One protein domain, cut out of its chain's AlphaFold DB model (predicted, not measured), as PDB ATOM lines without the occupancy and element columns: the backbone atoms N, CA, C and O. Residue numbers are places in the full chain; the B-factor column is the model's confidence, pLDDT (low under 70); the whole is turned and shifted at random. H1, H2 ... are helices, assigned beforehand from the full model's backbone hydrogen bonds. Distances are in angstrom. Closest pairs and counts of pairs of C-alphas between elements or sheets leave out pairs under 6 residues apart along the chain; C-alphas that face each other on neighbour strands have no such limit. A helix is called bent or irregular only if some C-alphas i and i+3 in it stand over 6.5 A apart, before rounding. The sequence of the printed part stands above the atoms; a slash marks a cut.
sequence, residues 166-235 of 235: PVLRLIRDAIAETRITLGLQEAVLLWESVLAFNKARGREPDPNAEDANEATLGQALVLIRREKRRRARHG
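This is residues 166 to 235 of the 235 residues of an uncharacterized protein of Akkermansia sp (UniProt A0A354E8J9). The long helix H4 runs through the middle of this domain as its core, and the three helices before it are wound round its middle stretch: H1 crosses it on one side, H2 and H3 cross it farther round, and the link of residues 202 to 211 folds back to the residue where H4 begins. Two arms stick out of this body: residues 166 to 171 in H1, and residues 228 to 235, which hold the last residues of H4 and a short tail. The printed part has 70 residues with four named helices, in the order H1, H2, H3, H4, and no named strand; the class is all helix, with 51 residues in named elements. The whole is compact, with a radius of gyration of the C-alphas of 12.0 A, and the C-alphas span 34 by 28 by 23 A.

H1 is residues 166 to 179, from Pro 166, with its C-alpha at (46.778, 42.527, -4.995), to Arg 179, and is 20.4 A long from first to last C-alpha. A tight link of 4 residues leads to H2, residues 184 to 189, which is 8.9 A long from first to last C-alpha. One residue, Leu 190, makes the tight link to H3, residues 191 to 201, which is 15.3 A long from first to last C-alpha and begins at C-alpha 191, at (24.088, 45.248, -14.098). A short link of 10 residues follows. H4, the longest helix with 20 residues, is residues 212 to 231; it begins at C-alpha 212, at (31.274, 59.679, -12.587), and ends 28.8 A away at C-alpha 231, at (24.598, 34.966, 0.649). No helix is bent or irregular.

H4 is the hub and touches the three other helices, and the helix packing is mostly crossed, with no touching pair at a shallow tilt. H1 touches H4 with residues 173 to 177 alone, beside residues 219 to 223 of H4. The closest C-alphas of the two are those of Glu 177 and Val 222, 6.7 A apart, and their lines are about perpendicular, at 82 degrees. H2 touches H4 beside residues 217 to 224 of H4, and their closest C-alphas, those of Ala 187 and Ala 220, are 4.3 A apart. These two run opposite ways at a steep tilt of 60 degrees, with their centres 8.9 A apart. H3 touches H4 beside residues 217 to 221 of H4, and their closest C-alphas, those of Val 194 and Leu 217, are 5.7 A apart. They run opposite ways at a steep tilt of 59 degrees, with their centres 12.8 A apart. H2 and H3 meet only through their link. H1 is apart from H2 and apart from H3. Every pair of O i and N i+4 is within hydrogen-bond range in H2, H3 and H4, and in H1 9 of 10 such pairs are.

The two C-alphas farthest apart are those of Glu 210 and Gly 235, at 37.1 A, and the first and last printed C-alphas, those of Pro 166 and Gly 235, are 27.8 A apart. Residues 166 to 171, which belong to H1, stand free, and so do residues 228 to 235, of which 228 to 231 belong to H4. Without these stretches the body has 56 residues, spans 27 by 22 by 17 A and has a radius of gyration of 10.2 A. The printed part has no cut, no link is long, and Gly 235 is the chain's last residue. The mean pLDDT of the printed part is 80.2; it is under 70 in 16 residues, 166 to 179 and 234 to 235, and the mean over H1 is 63.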
ATOM      1  N   PRO A 166      48.042  43.162  -5.377       57.81
ATOM      2  CA  PRO A 166      46.778  42.527  -4.995       57.81
ATOM      3  C   PRO A 166      46.236  42.976  -3.630       57.81
ATOM      4  O   PRO A 166      45.032  43.178  -3.495       57.81
ATOM      5  N   VAL A 167      47.097  43.172  -2.626       60.41
ATOM      6  CA  VAL A 167      46.666  43.604  -1.285       60.41
ATOM      7  C   VAL A 167      46.271  45.079  -1.291       60.41
ATOM      8  O   VAL A 167      45.258  45.444  -0.699       60.41
ATOM      9  N   LEU A 168      47.000  45.918  -2.031       59.31
ATOM     10  CA  LEU A 168      46.623  47.319  -2.241       59.31
ATOM     11  C   LEU A 168      45.257  47.444  -2.931       59.31
ATOM     12  O   LEU A 168      44.439  48.261  -2.512       59.31
ATOM     13  N   ARG A 169      44.970  46.597  -3.934       62.28
ATOM     14  CA  ARG A 169      43.636  46.527  -4.555       62.28
ATOM     15  C   ARG A 169      42.564  46.134  -3.547       62.28
ATOM     16  O   ARG A 169      41.552  46.810  -3.483       62.28
ATOM     17  N   LEU A 170      42.803  45.120  -2.713       62.28
ATOM     18  CA  LEU A 170      41.842  44.712  -1.679       62.28
ATOM     19  C   LEU A 170      41.522  45.842  -0.691       62.28
ATOM     20  O   LEU A 170      40.362  46.022  -0.331       62.28
ATOM     21  N   ILE A 171      42.528  46.613  -0.270       62.31
ATOM     22  CA  ILE A 171      42.331  47.771   0.615       62.31
ATOM     23  C   ILE A 171      41.523  48.859  -0.104       62.31
ATOM     24  O   ILE A 171      40.543  49.356   0.449       62.31
ATOM     25  N   ARG A 172      41.889  49.192  -1.346       61.69
ATOM     26  CA  ARG A 172      41.174  50.175  -2.175       61.69
ATOM     27  C   ARG A 172      39.714  49.777  -2.403       61.69
ATOM     28  O   ARG A 172      38.830  50.618  -2.282       61.69
ATOM     29  N   ASP A 173      39.459  48.506  -2.686       64.19
ATOM     30  CA  ASP A 173      38.113  47.984  -2.919       64.19
ATOM     31  C   ASP A 173      37.287  48.008  -1.621       64.19
ATOM     32  O   ASP A 173      36.119  48.392  -1.638       64.19
ATOM     33  N   ALA A 174      37.898  47.689  -0.473       64.12
ATOM     34  CA  ALA A 174      37.251  47.792   0.836       64.12
ATOM     35  C   ALA A 174      36.922  49.246   1.230       64.12
ATOM     36  O   ALA A 174      35.891  49.493   1.850       64.12
ATOM     37  N   ILE A 175      37.769  50.208   0.855       64.44
ATOM     38  CA  ILE A 175      37.513  51.647   1.027       64.44
ATOM     39  C   ILE A 175      36.374  52.110   0.112       64.44
ATOM     40  O   ILE A 175      35.475  52.831   0.544       64.44
ATOM     41  N   ALA A 176      36.376  51.677  -1.149       65.56
ATOM     42  CA  ALA A 176      35.293  51.984  -2.072       65.56
ATOM     43  C   ALA A 176      33.952  51.456  -1.539       65.56
ATOM     44  O   ALA A 176      32.969  52.190  -1.564       65.56
ATOM     45  N   GLU A 177      33.927  50.245  -0.964       67.75
ATOM     46  CA  GLU A 177      32.742  49.640  -0.334       67.75
ATOM     47  C   GLU A 177      32.115  50.505   0.773       67.75
ATOM     48  O   GLU A 177      30.892  50.482   0.926       67.75
ATOM     49  N   THR A 178      32.905  51.267   1.543       65.69
ATOM     50  CA  THR A 178      32.374  52.114   2.629       65.69
ATOM     51  C   THR A 178      31.750  53.416   2.137       65.69
ATOM     52  O   THR A 178      30.964  54.017   2.863       65.69
ATOM     53  N   ARG A 179      32.088  53.856   0.919       66.19
ATOM     54  CA  ARG A 179      31.615  55.120   0.332       66.19
ATOM     55  C   ARG A 179      30.344  54.965  -0.504       66.19
ATOM     56  O   ARG A 179      29.789  55.964  -0.953       66.19
ATOM     57  N   ILE A 180      29.891  53.734  -0.737       71.81
ATOM     58  CA  ILE A 180      28.754  53.472  -1.619       71.81
ATOM     59  C   ILE A 180      27.454  53.901  -0.938       71.81
ATOM     60  O   ILE A 180      27.018  53.284   0.032       71.81
ATOM     61  N   THR A 181      26.819  54.932  -1.487       70.94
ATOM     62  CA  THR A 181      25.469  55.381  -1.111       70.94
ATOM     63  C   THR A 181      24.373  54.729  -1.957       70.94
ATOM     64  O   THR A 181      23.201  54.800  -1.593       70.94
ATOM     65  N   LEU A 182      24.752  54.075  -3.062       79.81
ATOM     66  CA  LEU A 182      23.858  53.399  -4.001       79.81
ATOM     67  C   LEU A 182      23.083  52.249  -3.330       79.81
ATOM     68  O   LEU A 182      23.654  51.432  -2.601       79.81
ATOM     69  N   GLY A 183      21.782  52.146  -3.607       83.88
ATOM     70  CA  GLY A 183      20.951  51.047  -3.122       83.88
ATOM     71  C   GLY A 183      21.188  49.738  -3.885       83.88
ATOM     72  O   GLY A 183      21.526  49.728  -5.068       83.88
ATOM     73  N   LEU A 184      20.940  48.590  -3.240       80.62
ATOM     74  CA  LEU A 184      21.083  47.276  -3.892       80.62
ATOM     75  C   LEU A 184      20.147  47.117  -5.106       80.62
ATOM     76  O   LEU A 184      20.529  46.497  -6.093       80.62
ATOM     77  N   GLN A 185      18.932  47.670  -5.041       83.00
ATOM     78  CA  GLN A 185      17.975  47.612  -6.152       83.00
ATOM     79  C   GLN A 185      18.473  48.400  -7.369       83.00
ATOM     80  O   GLN A 185      18.420  47.897  -8.488       83.00
ATOM     81  N   GLU A 186      19.030  49.590  -7.143       82.50
ATOM     82  CA  GLU A 186      19.624  50.426  -8.190       82.50
ATOM     83  C   GLU A 186      20.857  49.750  -8.800       82.50
ATOM     84  O   GLU A 186      21.008  49.712 -10.019       82.50
ATOM     85  N   ALA A 187      21.695  49.117  -7.970       86.56
ATOM     86  CA  ALA A 187      22.855  48.362  -8.437       86.56
ATOM     87  C   ALA A 187      22.472  47.213  -9.389       86.56
ATOM     88  O   ALA A 187      23.154  46.995 -10.389       86.56
ATOM     89  N   VAL A 188      21.373  46.500  -9.114       87.00
ATOM     90  CA  VAL A 188      20.878  45.420  -9.987       87.00
ATOM     91  C   VAL A 188      20.402  45.960 -11.337       87.00
ATOM     92  O   VAL A 188      20.673  45.331 -12.357       87.00
ATOM     93  N   LEU A 189      19.753  47.128 -11.372       89.12
ATOM     94  CA  LEU A 189      19.335  47.761 -12.632       89.12
ATOM     95  C   LEU A 189      20.535  48.142 -13.511       89.12
ATOM     96  O   LEU A 189      20.461  48.053 -14.734       89.12
ATOM     97  N   LEU A 190      21.655  48.517 -12.890       89.69
ATOM     98  CA  LEU A 190      22.891  48.888 -13.580       89.69
ATOM     99  C   LEU A 190      23.719  47.685 -14.064       89.69
ATOM    100  O   LEU A 190      24.724  47.876 -14.749       89.69
ATOM    101  N   TRP A 191      23.320  46.448 -13.750       89.25
ATOM    102  CA  TRP A 191      24.088  45.248 -14.098       89.25
ATOM    103  C   TRP A 191      24.307  45.083 -15.608       89.25
ATOM    104  O   TRP A 191      25.424  44.801 -16.043       89.25
ATOM    105  N   GLU A 192      23.276  45.325 -16.418       90.12
ATOM    106  CA  GLU A 192      23.384  45.265 -17.882       90.12
ATOM    107  C   GLU A 192      24.380  46.308 -18.415       90.12
ATOM    108  O   GLU A 192      25.186  46.026 -19.305       90.12
ATOM    109  N   SER A 193      24.399  47.499 -17.813       89.38
ATOM    110  CA  SER A 193      25.355  48.557 -18.147       89.38
ATOM    111  C   SER A 193      26.787  48.196 -17.739       89.38
ATOM    112  O   SER A 193      27.722  48.488 -18.484       89.38
ATOM    113  N   VAL A 194      26.974  47.504 -16.608       91.00
ATOM    114  CA  VAL A 194      28.279  46.959 -16.195       91.00
ATOM    115  C   VAL A 194      28.775  45.917 -17.202       91.00
ATOM    116  O   VAL A 194      29.932  45.965 -17.620       91.00
ATOM    117  N   LEU A 195      27.913  44.996 -17.644       90.31
ATOM    118  CA  LEU A 195      28.270  43.999 -18.659       90.31
ATOM    119  C   LEU A 195      28.644  44.650 -19.998       90.31
ATOM    120  O   LEU A 195      29.639  44.261 -20.620       90.31
ATOM    121  N   ALA A 196      27.885  45.663 -20.423       89.69
ATOM    122  CA  ALA A 196      28.182  46.432 -21.626       89.69
ATOM    123  C   ALA A 196      29.534  47.157 -21.521       89.69
ATOM    124  O   ALA A 196      30.331  47.105 -22.462       89.69
ATOM    125  N   PHE A 197      29.833  47.762 -20.366       93.44
ATOM    126  CA  PHE A 197      31.122  48.400 -20.098       93.44
ATOM    127  C   PHE A 197      32.275  47.395 -20.193       93.44
ATOM    128  O   PHE A 197      33.249  47.647 -20.905       93.44
ATOM    129  N   ASN A 198      32.137  46.227 -19.559       91.44
ATOM    130  CA  ASN A 198      33.151  45.171 -19.593       91.44
ATOM    131  C   ASN A 198      33.450  44.723 -21.025       91.44
ATOM    132  O   ASN A 198      34.612  44.557 -21.396       91.44
ATOM    133  N   LYS A 199      32.405  44.564 -21.845       90.62
ATOM    134  CA  LYS A 199      32.538  44.178 -23.253       90.62
ATOM    135  C   LYS A 199      33.210  45.268 -24.092       90.62
ATOM    136  O   LYS A 199      34.003  44.945 -24.970       90.62
ATOM    137  N   ALA A 200      32.905  46.538 -23.829       89.88
ATOM    138  CA  ALA A 200      33.439  47.668 -24.587       89.88
ATOM    139  C   ALA A 200      34.889  48.020 -24.215       89.88
ATOM    140  O   ALA A 200      35.681  48.369 -25.085       89.88
ATOM    141  N   ARG A 201      35.243  47.952 -22.926       87.19
ATOM    142  CA  ARG A 201      36.549  48.390 -22.401       87.19
ATOM    143  C   ARG A 201      37.512  47.237 -22.112       87.19
ATOM    144  O   ARG A 201      38.676  47.497 -21.822       87.19
ATOM    145  N   GLY A 202      37.048  45.986 -22.158       88.69
ATOM    146  CA  GLY A 202      37.858  44.795 -21.868       88.69
ATOM    147  C   GLY A 202      38.303  44.679 -20.405       88.69
ATOM    148  O   GLY A 202      39.161  43.861 -20.084       88.69
ATOM    149  N   ARG A 203      37.745  45.506 -19.518       89.38
ATOM    150  CA  ARG A 203      38.036  45.541 -18.085       89.38
ATOM    151  C   ARG A 203      36.789  45.912 -17.299       89.38
ATOM    152  O   ARG A 203      35.859  46.493 -17.849       89.38
ATOM    153  N   GLU A 204      36.824  45.621 -16.008       89.75
ATOM    154  CA  GLU A 204      35.770  46.006 -15.074       89.75
ATOM    155  C   GLU A 204      35.762  47.526 -14.827       89.75
ATOM    156  O   GLU A 204      36.836  48.145 -14.877       89.75
ATOM    157  N   PRO A 205      34.584  48.137 -14.587       89.06
ATOM    158  CA  PRO A 205      34.491  49.539 -14.193       89.06
ATOM    159  C   PRO A 205      35.164  49.751 -12.832       89.06
ATOM    160  O   PRO A 205      34.946  48.968 -11.903       89.06
ATOM    161  N   ASP A 206      35.994  50.792 -12.712       85.38
ATOM    162  CA  ASP A 206      36.650  51.119 -11.442       85.38
ATOM    163  C   ASP A 206      35.717  52.003 -10.596       85.38
ATOM    164  O   ASP A 206      35.336  53.084 -11.047       85.38
ATOM    165  N   PRO A 207      35.354  51.601  -9.362       83.25
ATOM    166  CA  PRO A 207      34.535  52.430  -8.473       83.25
ATOM    167  C   PRO A 207      35.191  53.769  -8.094       83.25
ATOM    168  O   PRO A 207      34.505  54.642  -7.567       83.25
ATOM    169  N   ASN A 208      36.496  53.929  -8.343       78.75
ATOM    170  CA  ASN A 208      37.265  55.148  -8.088       78.75
ATOM    171  C   ASN A 208      37.657  55.891  -9.377       78.75
ATOM    172  O   ASN A 208      38.580  56.705  -9.346       78.75
ATOM    173  N   ALA A 209      37.034  55.580 -10.516       83.88
ATOM    174  CA  ALA A 209      37.290  56.300 -11.757       83.88
ATOM    175  C   ALA A 209      36.947  57.795 -11.619       83.88
ATOM    176  O   ALA A 209      36.000  58.161 -10.926       83.88
ATOM    177  N   GLU A 210      37.692  58.659 -12.315       80.62
ATOM    178  CA  GLU A 210      37.372  60.094 -12.391       80.62
ATOM    179  C   GLU A 210      36.056  60.347 -13.141       80.62
ATOM    180  O   GLU A 210      35.344  61.309 -12.855       80.62
ATOM    181  N   ASP A 211      35.712  59.468 -14.087       86.00
ATOM    182  CA  ASP A 211      34.420  59.496 -14.762       86.00
ATOM    183  C   ASP A 211      33.317  59.027 -13.806       86.00
ATOM    184  O   ASP A 211      33.269  57.862 -13.404       86.00
ATOM    185  N   ALA A 212      32.396  59.936 -13.484       83.94
ATOM    186  CA  ALA A 212      31.274  59.679 -12.587       83.94
ATOM    187  C   ALA A 212      30.402  58.496 -13.045       83.94
ATOM    188  O   ALA A 212      29.878  57.752 -12.209       83.94
ATOM    189  N   ASN A 213      30.269  58.281 -14.359       85.81
ATOM    190  CA  ASN A 213      29.502  57.157 -14.893       85.81
ATOM    191  C   ASN A 213      30.218  55.826 -14.640       85.81
ATOM    192  O   ASN A 213      29.605  54.879 -14.144       85.81
ATOM    193  N   GLU A 214      31.520  55.756 -14.930       89.06
ATOM    194  CA  GLU A 214      32.329  54.571 -14.642       89.06
ATOM    195  C   GLU A 214      32.368  54.275 -13.136       89.06
ATOM    196  O   GLU A 214      32.153  53.129 -12.737       89.06
ATOM    197  N   ALA A 215      32.547  55.303 -12.301       85.69
ATOM    198  CA  ALA A 215      32.542  55.168 -10.849       85.69
ATOM    199  C   ALA A 215      31.218  54.582 -10.337       85.69
ATOM    200  O   ALA A 215      31.221  53.657  -9.524       85.69
ATOM    201  N   THR A 216      30.081  55.052 -10.860       86.00
ATOM    202  CA  THR A 216      28.747  54.547 -10.487       86.00
ATOM    203  C   THR A 216      28.572  53.071 -10.865       86.00
ATOM    204  O   THR A 216      28.110  52.266 -10.052       86.00
ATOM    205  N   LEU A 217      29.003  52.678 -12.069       89.75
ATOM    206  CA  LEU A 217      28.987  51.276 -12.509       89.75
ATOM    207  C   LEU A 217      29.920  50.398 -11.660       89.75
ATOM    208  O   LEU A 217      29.571  49.267 -11.310       89.75
ATOM    209  N   GLY A 218      31.085  50.925 -11.281       88.75
ATOM    210  CA  GLY A 218      32.026  50.261 -10.384       88.75
ATOM    211  C   GLY A 218      31.430  50.029  -8.995       88.75
ATOM    212  O   GLY A 218      31.514  48.921  -8.462       88.75
ATOM    213  N   GLN A 219      30.756  51.032  -8.426       85.94
ATOM    214  CA  GLN A 219      30.060  50.907  -7.141       85.94
ATOM    215  C   GLN A 219      28.939  49.854  -7.199       85.94
ATOM    216  O   GLN A 219      28.831  49.014  -6.301       85.94
ATOM    217  N   ALA A 220      28.156  49.825  -8.285       88.69
ATOM    218  CA  ALA A 220      27.131  48.803  -8.497       88.69
ATOM    219  C   ALA A 220      27.723  47.380  -8.514       88.69
ATOM    220  O   ALA A 220      27.237  46.485  -7.815       88.69
ATOM    221  N   LEU A 221      28.822  47.173  -9.250       89.19
ATOM    222  CA  LEU A 221      29.524  45.886  -9.317       89.19
ATOM    223  C   LEU A 221      30.031  45.430  -7.938       89.19
ATOM    224  O   LEU A 221      29.890  44.257  -7.568       89.19
ATOM    225  N   VAL A 222      30.600  46.355  -7.163       87.00
ATOM    226  CA  VAL A 222      31.102  46.097  -5.809       87.00
ATOM    227  C   VAL A 222      29.973  45.655  -4.866       87.00
ATOM    228  O   VAL A 222      30.119  44.642  -4.171       87.00
ATOM    229  N   LEU A 223      28.819  46.332  -4.891       85.56
ATOM    230  CA  LEU A 223      27.646  45.958  -4.087       85.56
ATOM    231  C   LEU A 223      27.117  44.565  -4.426       85.56
ATOM    232  O   LEU A 223      26.886  43.755  -3.524       85.56
ATOM    233  N   ILE A 224      26.973  44.254  -5.716       87.19
ATOM    234  CA  ILE A 224      26.489  42.942  -6.170       87.19
ATOM    235  C   ILE A 224      27.426  41.832  -5.677       87.19
ATOM    236  O   ILE A 224      26.980  40.803  -5.160       87.19
ATOM    237  N   ARG A 225      28.744  42.046  -5.767       86.62
ATOM    238  CA  ARG A 225      29.750  41.100  -5.256       86.62
ATOM    239  C   ARG A 225      29.685  40.933  -3.749       86.62
ATOM    240  O   ARG A 225      29.871  39.819  -3.256       86.62
ATOM    241  N   ARG A 226      29.477  42.021  -3.007       83.88
ATOM    242  CA  ARG A 226      29.316  41.983  -1.550       83.88
ATOM    243  C   ARG A 226      28.092  41.160  -1.165       83.88
ATOM    244  O   ARG A 226      28.207  40.271  -0.324       83.88
ATOM    245  N   GLU A 227      26.959  41.382  -1.824       85.00
ATOM    246  CA  GLU A 227      25.729  40.635  -1.559       85.00
ATOM    247  C   GLU A 227      25.872  39.149  -1.915       85.00
ATOM    248  O   GLU A 227      25.481  38.284  -1.132       85.00
ATOM    249  N   LYS A 228      26.526  38.829  -3.040       86.19
ATOM    250  CA  LYS A 228      26.849  37.441  -3.406       86.19
ATOM    251  C   LYS A 228      27.727  36.761  -2.349       86.19
ATOM    252  O   LYS A 228      27.435  35.638  -1.944       86.19
ATOM    253  N   ARG A 229      28.773  37.448  -1.868       83.38
ATOM    254  CA  ARG A 229      29.648  36.961  -0.783       83.38
ATOM    255  C   ARG A 229      28.879  36.769   0.528       83.38
ATOM    256  O   ARG A 229      29.145  35.801   1.229       83.38
ATOM    257  N   ARG A 230      27.933  37.658   0.852       81.62
ATOM    258  CA  ARG A 230      27.083  37.559   2.049       81.62
ATOM    259  C   ARG A 230      26.171  36.335   1.983       81.62
ATOM    260  O   ARG A 230      26.148  35.555   2.927       81.62
ATOM    261  N   ARG A 231      25.485  36.125   0.856       80.94
ATOM    262  CA  ARG A 231      24.598  34.966   0.649       80.94
ATOM    263  C   ARG A 231      25.348  33.635   0.709       80.94
ATOM    264  O   ARG A 231      24.850  32.708   1.321       80.94
ATOM    265  N   ALA A 232      26.561  33.572   0.163       78.88
ATOM    266  CA  ALA A 232      27.394  32.369   0.203       78.88
ATOM    267  C   ALA A 232      27.944  32.010   1.601       78.88
ATOM    268  O   ALA A 232      28.447  30.910   1.779       78.88
ATOM    269  N   ARG A 233      27.904  32.930   2.578       72.44
ATOM    270  CA  ARG A 233      28.301  32.658   3.977       72.44
ATOM    271  C   ARG A 233      27.122  32.292   4.883       72.44
ATOM    272  O   ARG A 233      27.349  31.844   5.999       72.44
ATOM    273  N   HIS A 234      25.896  32.556   4.436       60.88
ATOM    274  CA  HIS A 234      24.658  32.357   5.197       60.88
ATOM    275  C   HIS A 234      23.738  31.288   4.582       60.88
ATOM    276  O   HIS A 234      22.595  31.158   5.016       60.88
ATOM    277  N   GLY A 235      24.219  30.554   3.580       48.69
ATOM    278  CA  GLY A 235      23.598  29.346   3.034       48.69
ATOM    279  C   GLY A 235      24.559  28.183   3.172       48.69
ATOM    280  O   GLY A 235      24.055  27.052   3.316       48.69
TER     281      GLY A 235